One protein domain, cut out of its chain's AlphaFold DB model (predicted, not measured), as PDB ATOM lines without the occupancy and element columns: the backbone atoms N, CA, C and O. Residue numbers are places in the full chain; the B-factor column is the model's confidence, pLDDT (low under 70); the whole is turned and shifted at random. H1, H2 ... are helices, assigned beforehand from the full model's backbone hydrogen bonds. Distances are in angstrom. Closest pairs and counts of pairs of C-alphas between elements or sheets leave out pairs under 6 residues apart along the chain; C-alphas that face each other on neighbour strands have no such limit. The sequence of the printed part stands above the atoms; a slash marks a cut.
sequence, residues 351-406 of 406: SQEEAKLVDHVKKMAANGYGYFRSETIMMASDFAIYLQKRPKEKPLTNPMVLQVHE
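Overview. This is residues 351 to 406 of the 406 residues of an uncharacterized protein of Mytilus coruscus (UniProt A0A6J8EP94). Two helices, H1 and then H2, make a loose, open V, with the link between them across its wide end, and after H2 a long tail with no named element folds back along the side of H2 away from H1. The last residues of the tail, 401 to 406, stick out and add to the length. The printed part has 56 residues with two named helices and no named strand; its class is all helix, though under half of the residues, 27, are in named elements. It is loose, with a radius of gyration of the C-alphas of 12.8 A, and elongated, spanning 43 by 23 by 15 A.

Along the chain. H1 is residues 354 to 366, 18.4 A from first to last C-alpha, and begins with C-alpha 354 at (37.839, 15.655, 11.097). After a short link of 6 residues, H2 is residues 373 to 386, 19.9 A long, from C-alpha 373 at (27.130, 19.391, 21.536) to C-alpha 386 at (44.504, 9.664, 20.769). Residues 387 to 406 hold no named element.

Arrangement. H1 and H2 are close but not clearly touching, with 1 pair of C-alphas within 8 A. Their closest C-alphas are those of Leu 357 and Ala 380, 7.3 A apart. They run opposite ways at a steep tilt of 46 degrees, and their centres are 12.6 A apart. In both helices every O i to N i+4 pair is within hydrogen-bond range.

Size, cuts and confidence. The two C-alphas farthest apart are those of Ala 366 and Glu 406, 42.6 A. Residues 363 to 368, of which 363 to 366 belong to H1, and residues 401 to 406 stand free; without them the body spans 28 by 27 by 15 A. The printed part has no cut and ends at residue 406, the chain's last. The mean pLDDT of the printed part is 72.7, and residues 397 to 406 are under 70.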
ATOM      1  N   SER A 351      42.773  18.561  10.558       78.31
ATOM      2  CA  SER A 351      42.872  18.859   9.126       78.31
ATOM      3  C   SER A 351      42.014  17.861   8.345       78.31
ATOM      4  O   SER A 351      40.830  18.097   8.151       78.31
ATOM      5  N   GLN A 352      42.558  16.698   7.975       76.69
ATOM      6  CA  GLN A 352      41.804  15.647   7.268       76.69
ATOM      7  C   GLN A 352      41.094  14.658   8.211       76.69
ATOM      8  O   GLN A 352      40.136  13.994   7.825       76.69
ATOM      9  N   GLU A 353      41.548  14.548   9.462       78.62
ATOM     10  CA  GLU A 353      41.018  13.584  10.441       78.62
ATOM     11  C   GLU A 353      39.600  13.929  10.911       78.62
ATOM     12  O   GLU A 353      38.873  13.045  11.361       78.62
ATOM     13  N   GLU A 354      39.189  15.192  10.770       81.56
ATOM     14  CA  GLU A 354      37.839  15.655  11.097       81.56
ATOM     15  C   GLU A 354      36.775  14.873  10.321       81.56
ATOM     16  O   GLU A 354      35.733  14.525  10.873       81.56
ATOM     17  N   ALA A 355      37.077  14.489   9.076       81.12
ATOM     18  CA  ALA A 355      36.178  13.694   8.248       81.12
ATOM     19  C   ALA A 355      35.817  12.347   8.899       81.12
ATOM     20  O   ALA A 355      34.681  11.897   8.774       81.12
ATOM     21  N   LYS A 356      36.746  11.730   9.645       81.62
ATOM     22  CA  LYS A 356      36.505  10.458  10.351       81.62
ATOM     23  C   LYS A 356      35.574  10.643  11.546       81.62
ATOM     24  O   LYS A 356      34.701   9.812  11.779       81.62
ATOM     25  N   LEU A 357      35.740  11.743  12.280       83.94
ATOM     26  CA  LEU A 357      34.871  12.089  13.403       83.94
ATOM     27  C   LEU A 357      33.448  12.394  12.914       83.94
ATOM     28  O   LEU A 357      32.474  11.904  13.479       83.94
ATOM     29  N   VAL A 358      33.327  13.149  11.819       84.00
ATOM     30  CA  VAL A 358      32.038  13.476  11.196       84.00
ATOM     31  C   VAL A 358      31.350  12.228  10.639       84.00
ATOM     32  O   VAL A 358      30.148  12.063  10.839       84.00
ATOM     33  N   ASP A 359      32.086  11.335   9.976       87.06
ATOM     34  CA  ASP A 359      31.552  10.062   9.474       87.06
ATOM     35  C   ASP A 359      31.033   9.172  10.614       87.06
ATOM     36  O   ASP A 359      29.935   8.622  10.530       87.06
ATOM     37  N   HIS A 360      31.764   9.102  11.730       83.31
ATOM     38  CA  HIS A 360      31.325   8.379  12.920       83.31
ATOM     39  C   HIS A 360      30.027   8.955  13.507       83.31
ATOM     40  O   HIS A 360      29.073   8.210  13.736       83.31
ATOM     41  N   VAL A 361      29.952  10.277  13.688       84.69
ATOM     42  CA  VAL A 361      28.743  10.946  14.197       84.69
ATOM     43  C   VAL A 361      27.550  10.709  13.266       84.69
ATOM     44  O   VAL A 361      26.453  10.427  13.743       84.69
ATOM     45  N   LYS A 362      27.756  10.752  11.944       84.19
ATOM     46  CA  LYS A 362      26.709  10.462  10.952       84.19
ATOM     47  C   LYS A 362      26.223   9.014  11.019       84.19
ATOM     48  O   LYS A 362      25.017   8.787  10.983       84.19
ATOM     49  N   LYS A 363      27.133   8.043  11.145       84.75
ATOM     50  CA  LYS A 363      26.784   6.617  11.277       84.75
ATOM     51  C   LYS A 363      25.992   6.340  12.550       84.75
ATOM     52  O   LYS A 363      24.987   5.642  12.507       84.75
ATOM     53  N   MET A 364      26.407   6.919  13.671       80.94
ATOM     54  CA  MET A 364      25.694   6.767  14.939       80.94
ATOM     55  C   MET A 364      24.315   7.431  14.898       80.94
ATOM     56  O   MET A 364      23.345   6.824  15.343       80.94
ATOM     57  N   ALA A 365      24.203   8.605  14.266       82.81
ATOM     58  CA  ALA A 365      22.917   9.259  14.039       82.81
ATOM     59  C   ALA A 365      21.981   8.418  13.153       82.81
ATOM     60  O   ALA A 365      20.799   8.300  13.465       82.81
ATOM     61  N   ALA A 366      22.503   7.780  12.098       81.81
ATOM     62  CA  ALA A 366      21.733   6.862  11.253       81.81
ATOM     63  C   ALA A 366      21.239   5.621  12.020       81.81
ATOM     64  O   ALA A 366      20.160   5.112  11.735       81.81
ATOM     65  N   ASN A 367      21.990   5.182  13.032       81.31
ATOM     66  CA  ASN A 367      21.619   4.091  13.935       81.31
ATOM     67  C   ASN A 367      20.716   4.541  15.105       81.31
ATOM     68  O   ASN A 367      20.502   3.766  16.035       81.31
ATOM     69  N   GLY A 368      20.213   5.782  15.094       81.19
ATOM     70  CA  GLY A 368      19.299   6.316  16.114       81.19
ATOM     71  C   GLY A 368      19.971   6.942  17.343       81.19
ATOM     72  O   GLY A 368      19.276   7.364  18.265       81.19
ATOM     73  N   TYR A 369      21.303   7.054  17.370       74.75
ATOM     74  CA  TYR A 369      22.045   7.668  18.474       74.75
ATOM     75  C   TYR A 369      22.371   9.134  18.170       74.75
ATOM     76  O   TYR A 369      23.265   9.446  17.381       74.75
ATOM     77  N   GLY A 370      21.652  10.052  18.817       74.38
ATOM     78  CA  GLY A 370      21.923  11.490  18.748       74.38
ATOM     79  C   GLY A 370      22.919  11.944  19.816       74.38
ATOM     80  O   GLY A 370      22.709  11.675  20.998       74.38
ATOM     81  N   TYR A 371      23.959  12.675  19.408       79.00
ATOM     82  CA  TYR A 371      24.924  13.293  20.323       79.00
ATOM     83  C   TYR A 371      24.589  14.759  20.595       79.00
ATOM     84  O   TYR A 371      24.334  15.540  19.675       79.00
ATOM     85  N   PHE A 372      24.661  15.158  21.862       77.00
ATOM     86  CA  PHE A 372      24.630  16.559  22.258       77.00
ATOM     87  C   PHE A 372      25.962  17.249  21.950       77.00
ATOM     88  O   PHE A 372      27.024  16.629  21.900       77.00
ATOM     89  N   ARG A 373      25.933  18.582  21.826       73.12
ATOM     90  CA  ARG A 373      27.130  19.391  21.536       73.12
ATOM     91  C   ARG A 373      28.277  19.137  22.523       73.12
ATOM     92  O   ARG A 373      29.431  19.111  22.110       73.12
ATOM     93  N   SER A 374      27.976  18.955  23.807       73.88
ATOM     94  CA  SER A 374      28.964  18.620  24.842       73.88
ATOM     95  C   SER A 374      29.607  17.253  24.609       73.88
ATOM     96  O   SER A 374      30.823  17.125  24.717       73.88
ATOM     97  N   GLU A 375      28.809  16.252  24.244       76.94
ATOM     98  CA  GLU A 375      29.262  14.882  23.988       76.94
ATOM     99  C   GLU A 375      30.145  14.821  22.740       76.94
ATOM    100  O   GLU A 375      31.193  14.180  22.754       76.94
ATOM    101  N   THR A 376      29.794  15.567  21.687       81.62
ATOM    102  CA  THR A 376      30.645  15.700  20.497       81.62
ATOM    103  C   THR A 376      31.983  16.371  20.829       81.62
ATOM    104  O   THR A 376      33.014  15.970  20.297       81.62
ATOM    105  N   ILE A 377      32.000  17.360  21.732       81.25
ATOM    106  CA  ILE A 377      33.237  18.025  22.182       81.25
ATOM    107  C   ILE A 377      34.111  17.077  23.013       81.25
ATOM    108  O   ILE A 377      35.334  17.079  22.853       81.25
ATOM    109  N   MET A 378      33.510  16.254  23.875       79.50
ATOM    110  CA  MET A 378      34.237  15.228  24.629       79.50
ATOM    111  C   MET A 378      34.845  14.189  23.688       79.50
ATOM    112  O   MET A 378      36.048  13.958  23.732       79.50
ATOM    113  N   MET A 379      34.047  13.665  22.757       81.94
ATOM    114  CA  MET A 379      34.509  12.716  21.747       81.94
ATOM    115  C   MET A 379      35.641  13.297  20.889       81.94
ATOM    116  O   MET A 379      36.647  12.634  20.650       81.94
ATOM    117  N   ALA A 380      35.523  14.562  20.475       84.25
ATOM    118  CA  ALA A 380      36.581  15.267  19.761       84.25
ATOM    119  C   ALA A 380      37.844  15.454  20.622       84.25
ATOM    120  O   ALA A 380      38.957  15.380  20.105       84.25
ATOM    121  N   SER A 381      37.695  15.688  21.928       82.81
ATOM    122  CA  SER A 381      38.827  15.827  22.855       82.81
ATOM    123  C   SER A 381      39.586  14.516  23.002       82.81
ATOM    124  O   SER A 381      40.806  14.504  22.860       82.81
ATOM    125  N   ASP A 382      38.870  13.416  23.215       80.94
ATOM    126  CA  ASP A 382      39.459  12.083  23.333       80.94
ATOM    127  C   ASP A 382      40.143  11.670  22.025       80.94
ATOM    128  O   ASP A 382      41.262  11.155  22.034       80.94
ATOM    129  N   PHE A 383      39.528  11.996  20.886       83.94
ATOM    130  CA  PHE A 383      40.118  11.772  19.571       83.94
ATOM    131  C   PHE A 383      41.393  12.603  19.346       83.94
ATOM    132  O   PHE A 383      42.384  12.090  18.825       83.94
ATOM    133  N   ALA A 384      41.426  13.862  19.796       84.06
ATOM    134  CA  ALA A 384      42.628  14.697  19.739       84.06
ATOM    135  C   ALA A 384      43.768  14.168  20.626       84.06
ATOM    136  O   ALA A 384      44.935  14.273  20.242       84.06
ATOM    137  N   ILE A 385      43.438  13.607  21.794       82.56
ATOM    138  CA  ILE A 385      44.404  12.982  22.708       82.56
ATOM    139  C   ILE A 385      44.958  11.697  22.086       82.56
ATOM    140  O   ILE A 385      46.168  11.483  22.104       82.56
ATOM    141  N   TYR A 386      44.096  10.878  21.479       83.31
ATOM    142  CA  TYR A 386      44.504   9.664  20.769       83.31
ATOM    143  C   TYR A 386      45.483   9.963  19.626       83.31
ATOM    144  O   TYR A 386      46.497   9.286  19.479       83.31
ATOM    145  N   LEU A 387      45.224  11.027  18.860       83.62
ATOM    146  CA  LEU A 387      46.107  11.500  17.789       83.62
ATOM    147  C   LEU A 387      47.340  12.270  18.296       83.62
ATOM    148  O   LEU A 387      48.098  12.799  17.488       83.62
ATOM    149  N   GLN A 388      47.525  12.369  19.618       83.00
ATOM    150  CA  GLN A 388      48.613  13.102  20.276       83.00
ATOM    151  C   GLN A 388      48.699  14.589  19.883       83.00
ATOM    152  O   GLN A 388      49.734  15.230  20.049       83.00
ATOM    153  N   LYS A 389      47.598  15.178  19.395       81.88
ATOM    154  CA  LYS A 389      47.521  16.602  19.022       81.88
ATOM    155  C   LYS A 389      47.255  17.520  20.213       81.88
ATOM    156  O   LYS A 389      47.436  18.733  20.109       81.88
ATOM    157  N   ARG A 390      46.816  16.958  21.345       81.06
ATOM    158  CA  ARG A 390      46.648  17.659  22.623       81.06
ATOM    159  C   ARG A 390      46.997  16.763  23.814       81.06
ATOM    160  O   ARG A 390      46.726  15.565  23.763       81.06
ATOM    161  N   PRO A 391      47.534  17.335  24.907       80.62
ATOM    162  CA  PRO A 391      47.716  16.613  26.159       80.62
ATOM    163  C   PRO A 391      46.376  16.407  26.879       80.62
ATOM    164  O   PRO A 391      45.466  17.234  26.778       80.62
ATOM    165  N   LYS A 392      46.285  15.335  27.675       75.00
ATOM    166  CA  LYS A 392      45.088  14.976  28.461       75.00
ATOM    167  C   LYS A 392      44.657  16.070  29.449       75.00
ATOM    168  O   LYS A 392      43.482  16.185  29.769       75.00
ATOM    169  N   GLU A 393      45.603  16.892  29.888       73.69
ATOM    170  CA  GLU A 393      45.400  17.987  30.842       73.69
ATOM    171  C   GLU A 393      44.677  19.205  30.239       73.69
ATOM    172  O   GLU A 393      44.185  20.049  30.981       73.69
ATOM    173  N   LYS A 394      44.593  19.318  28.902       70.06
ATOM    174  CA  LYS A 394      43.970  20.463  28.208       70.06
ATOM    175  C   LYS A 394      42.964  20.012  27.132       70.06
ATOM    176  O   LYS A 394      43.218  20.217  25.935       70.06
ATOM    177  N   PRO A 395      41.817  19.415  27.517       73.56
ATOM    178  CA  PRO A 395      40.779  18.995  26.571       73.56
ATOM    179  C   PRO A 395      40.177  20.185  25.800       73.56
ATOM    180  O   PRO A 395      40.426  21.353  26.122       73.56
ATOM    181  N   LEU A 396      39.414  19.918  24.733       73.81
ATOM    182  CA  LEU A 396      38.712  20.980  24.009       73.81
ATOM    183  C   LEU A 396      37.665  21.600  24.936       73.81
ATOM    184  O   LEU A 396      36.777  20.924  25.452       73.81
ATOM    185  N   THR A 397      37.790  22.902  25.174       61.75
ATOM    186  CA  THR A 397      36.942  23.615  26.124       61.75
ATOM    187  C   THR A 397      35.535  23.760  25.552       61.75
ATOM    188  O   THR A 397      35.341  24.309  24.465       61.75
ATOM    189  N   ASN A 398      34.535  23.293  26.296       51.91
ATOM    190  CA  ASN A 398      33.140  23.609  26.018       51.91
ATOM    191  C   ASN A 398      32.932  25.105  26.336       51.91
ATOM    192  O   ASN A 398      33.278  25.509  27.446       51.91
ATOM    193  N   PRO A 399      32.389  25.952  25.440       42.47
ATOM    194  CA  PRO A 399      32.250  27.396  25.689       42.47
ATOM    195  C   PRO A 399      31.396  27.777  26.916       42.47
ATOM    196  O   PRO A 399      31.333  28.953  27.256       42.47
ATOM    197  N   MET A 400      30.757  26.814  27.592       32.34
ATOM    198  CA  MET A 400      30.068  27.020  28.874       32.34
ATOM    199  C   MET A 400      30.902  26.704  30.125       32.34
ATOM    200  O   MET A 400      30.453  26.987  31.230       32.34
ATOM    201  N   VAL A 401      32.101  26.137  29.990       35.84
ATOM    202  CA  VAL A 401      32.963  25.796  31.128       35.84
ATOM    203  C   VAL A 401      34.274  26.552  30.971       35.84
ATOM    204  O   VAL A 401      35.274  26.022  30.495       35.84
ATOM    205  N   LEU A 402      34.257  27.832  31.347       31.31
ATOM    206  CA  LEU A 402      35.486  28.537  31.689       31.31
ATOM    207  C   LEU A 402      36.062  27.837  32.923       31.31
ATOM    208  O   LEU A 402      35.553  28.000  34.031       31.31
ATOM    209  N   GLN A 403      37.077  27.000  32.710       34.09
ATOM    210  CA  GLN A 403      37.915  26.504  33.791       34.09
ATOM    211  C   GLN A 403      38.610  27.714  34.417       34.09
ATOM    212  O   GLN A 403      39.424  28.379  33.778       34.09
ATOM    213  N   VAL A 404      38.218  28.019  35.651       32.56
ATOM    214  CA  VAL A 404      38.989  28.850  36.569       32.56
ATOM    215  C   VAL A 404      40.281  28.076  36.816       32.56
ATOM    216  O   VAL A 404      40.237  26.980  37.371       32.56
ATOM    217  N   HIS A 405      41.395  28.580  36.295       30.38
ATOM    218  CA  HIS A 405      42.711  28.127  36.726       30.38
ATOM    219  C   HIS A 405      43.088  28.906  37.989       30.38
ATOM    220  O   HIS A 405      42.769  30.092  38.081       30.38
ATOM    221  N   GLU A 406      43.679  28.172  38.933       29.17
ATOM    222  CA  GLU A 406      44.204  28.616  40.233       29.17
ATOM    223  C   GLU A 406      45.116  29.844  40.158       29.17
ATOM    224  O   GLU A 406      45.862  29.978  39.155       29.17
TER     225      GLU A 406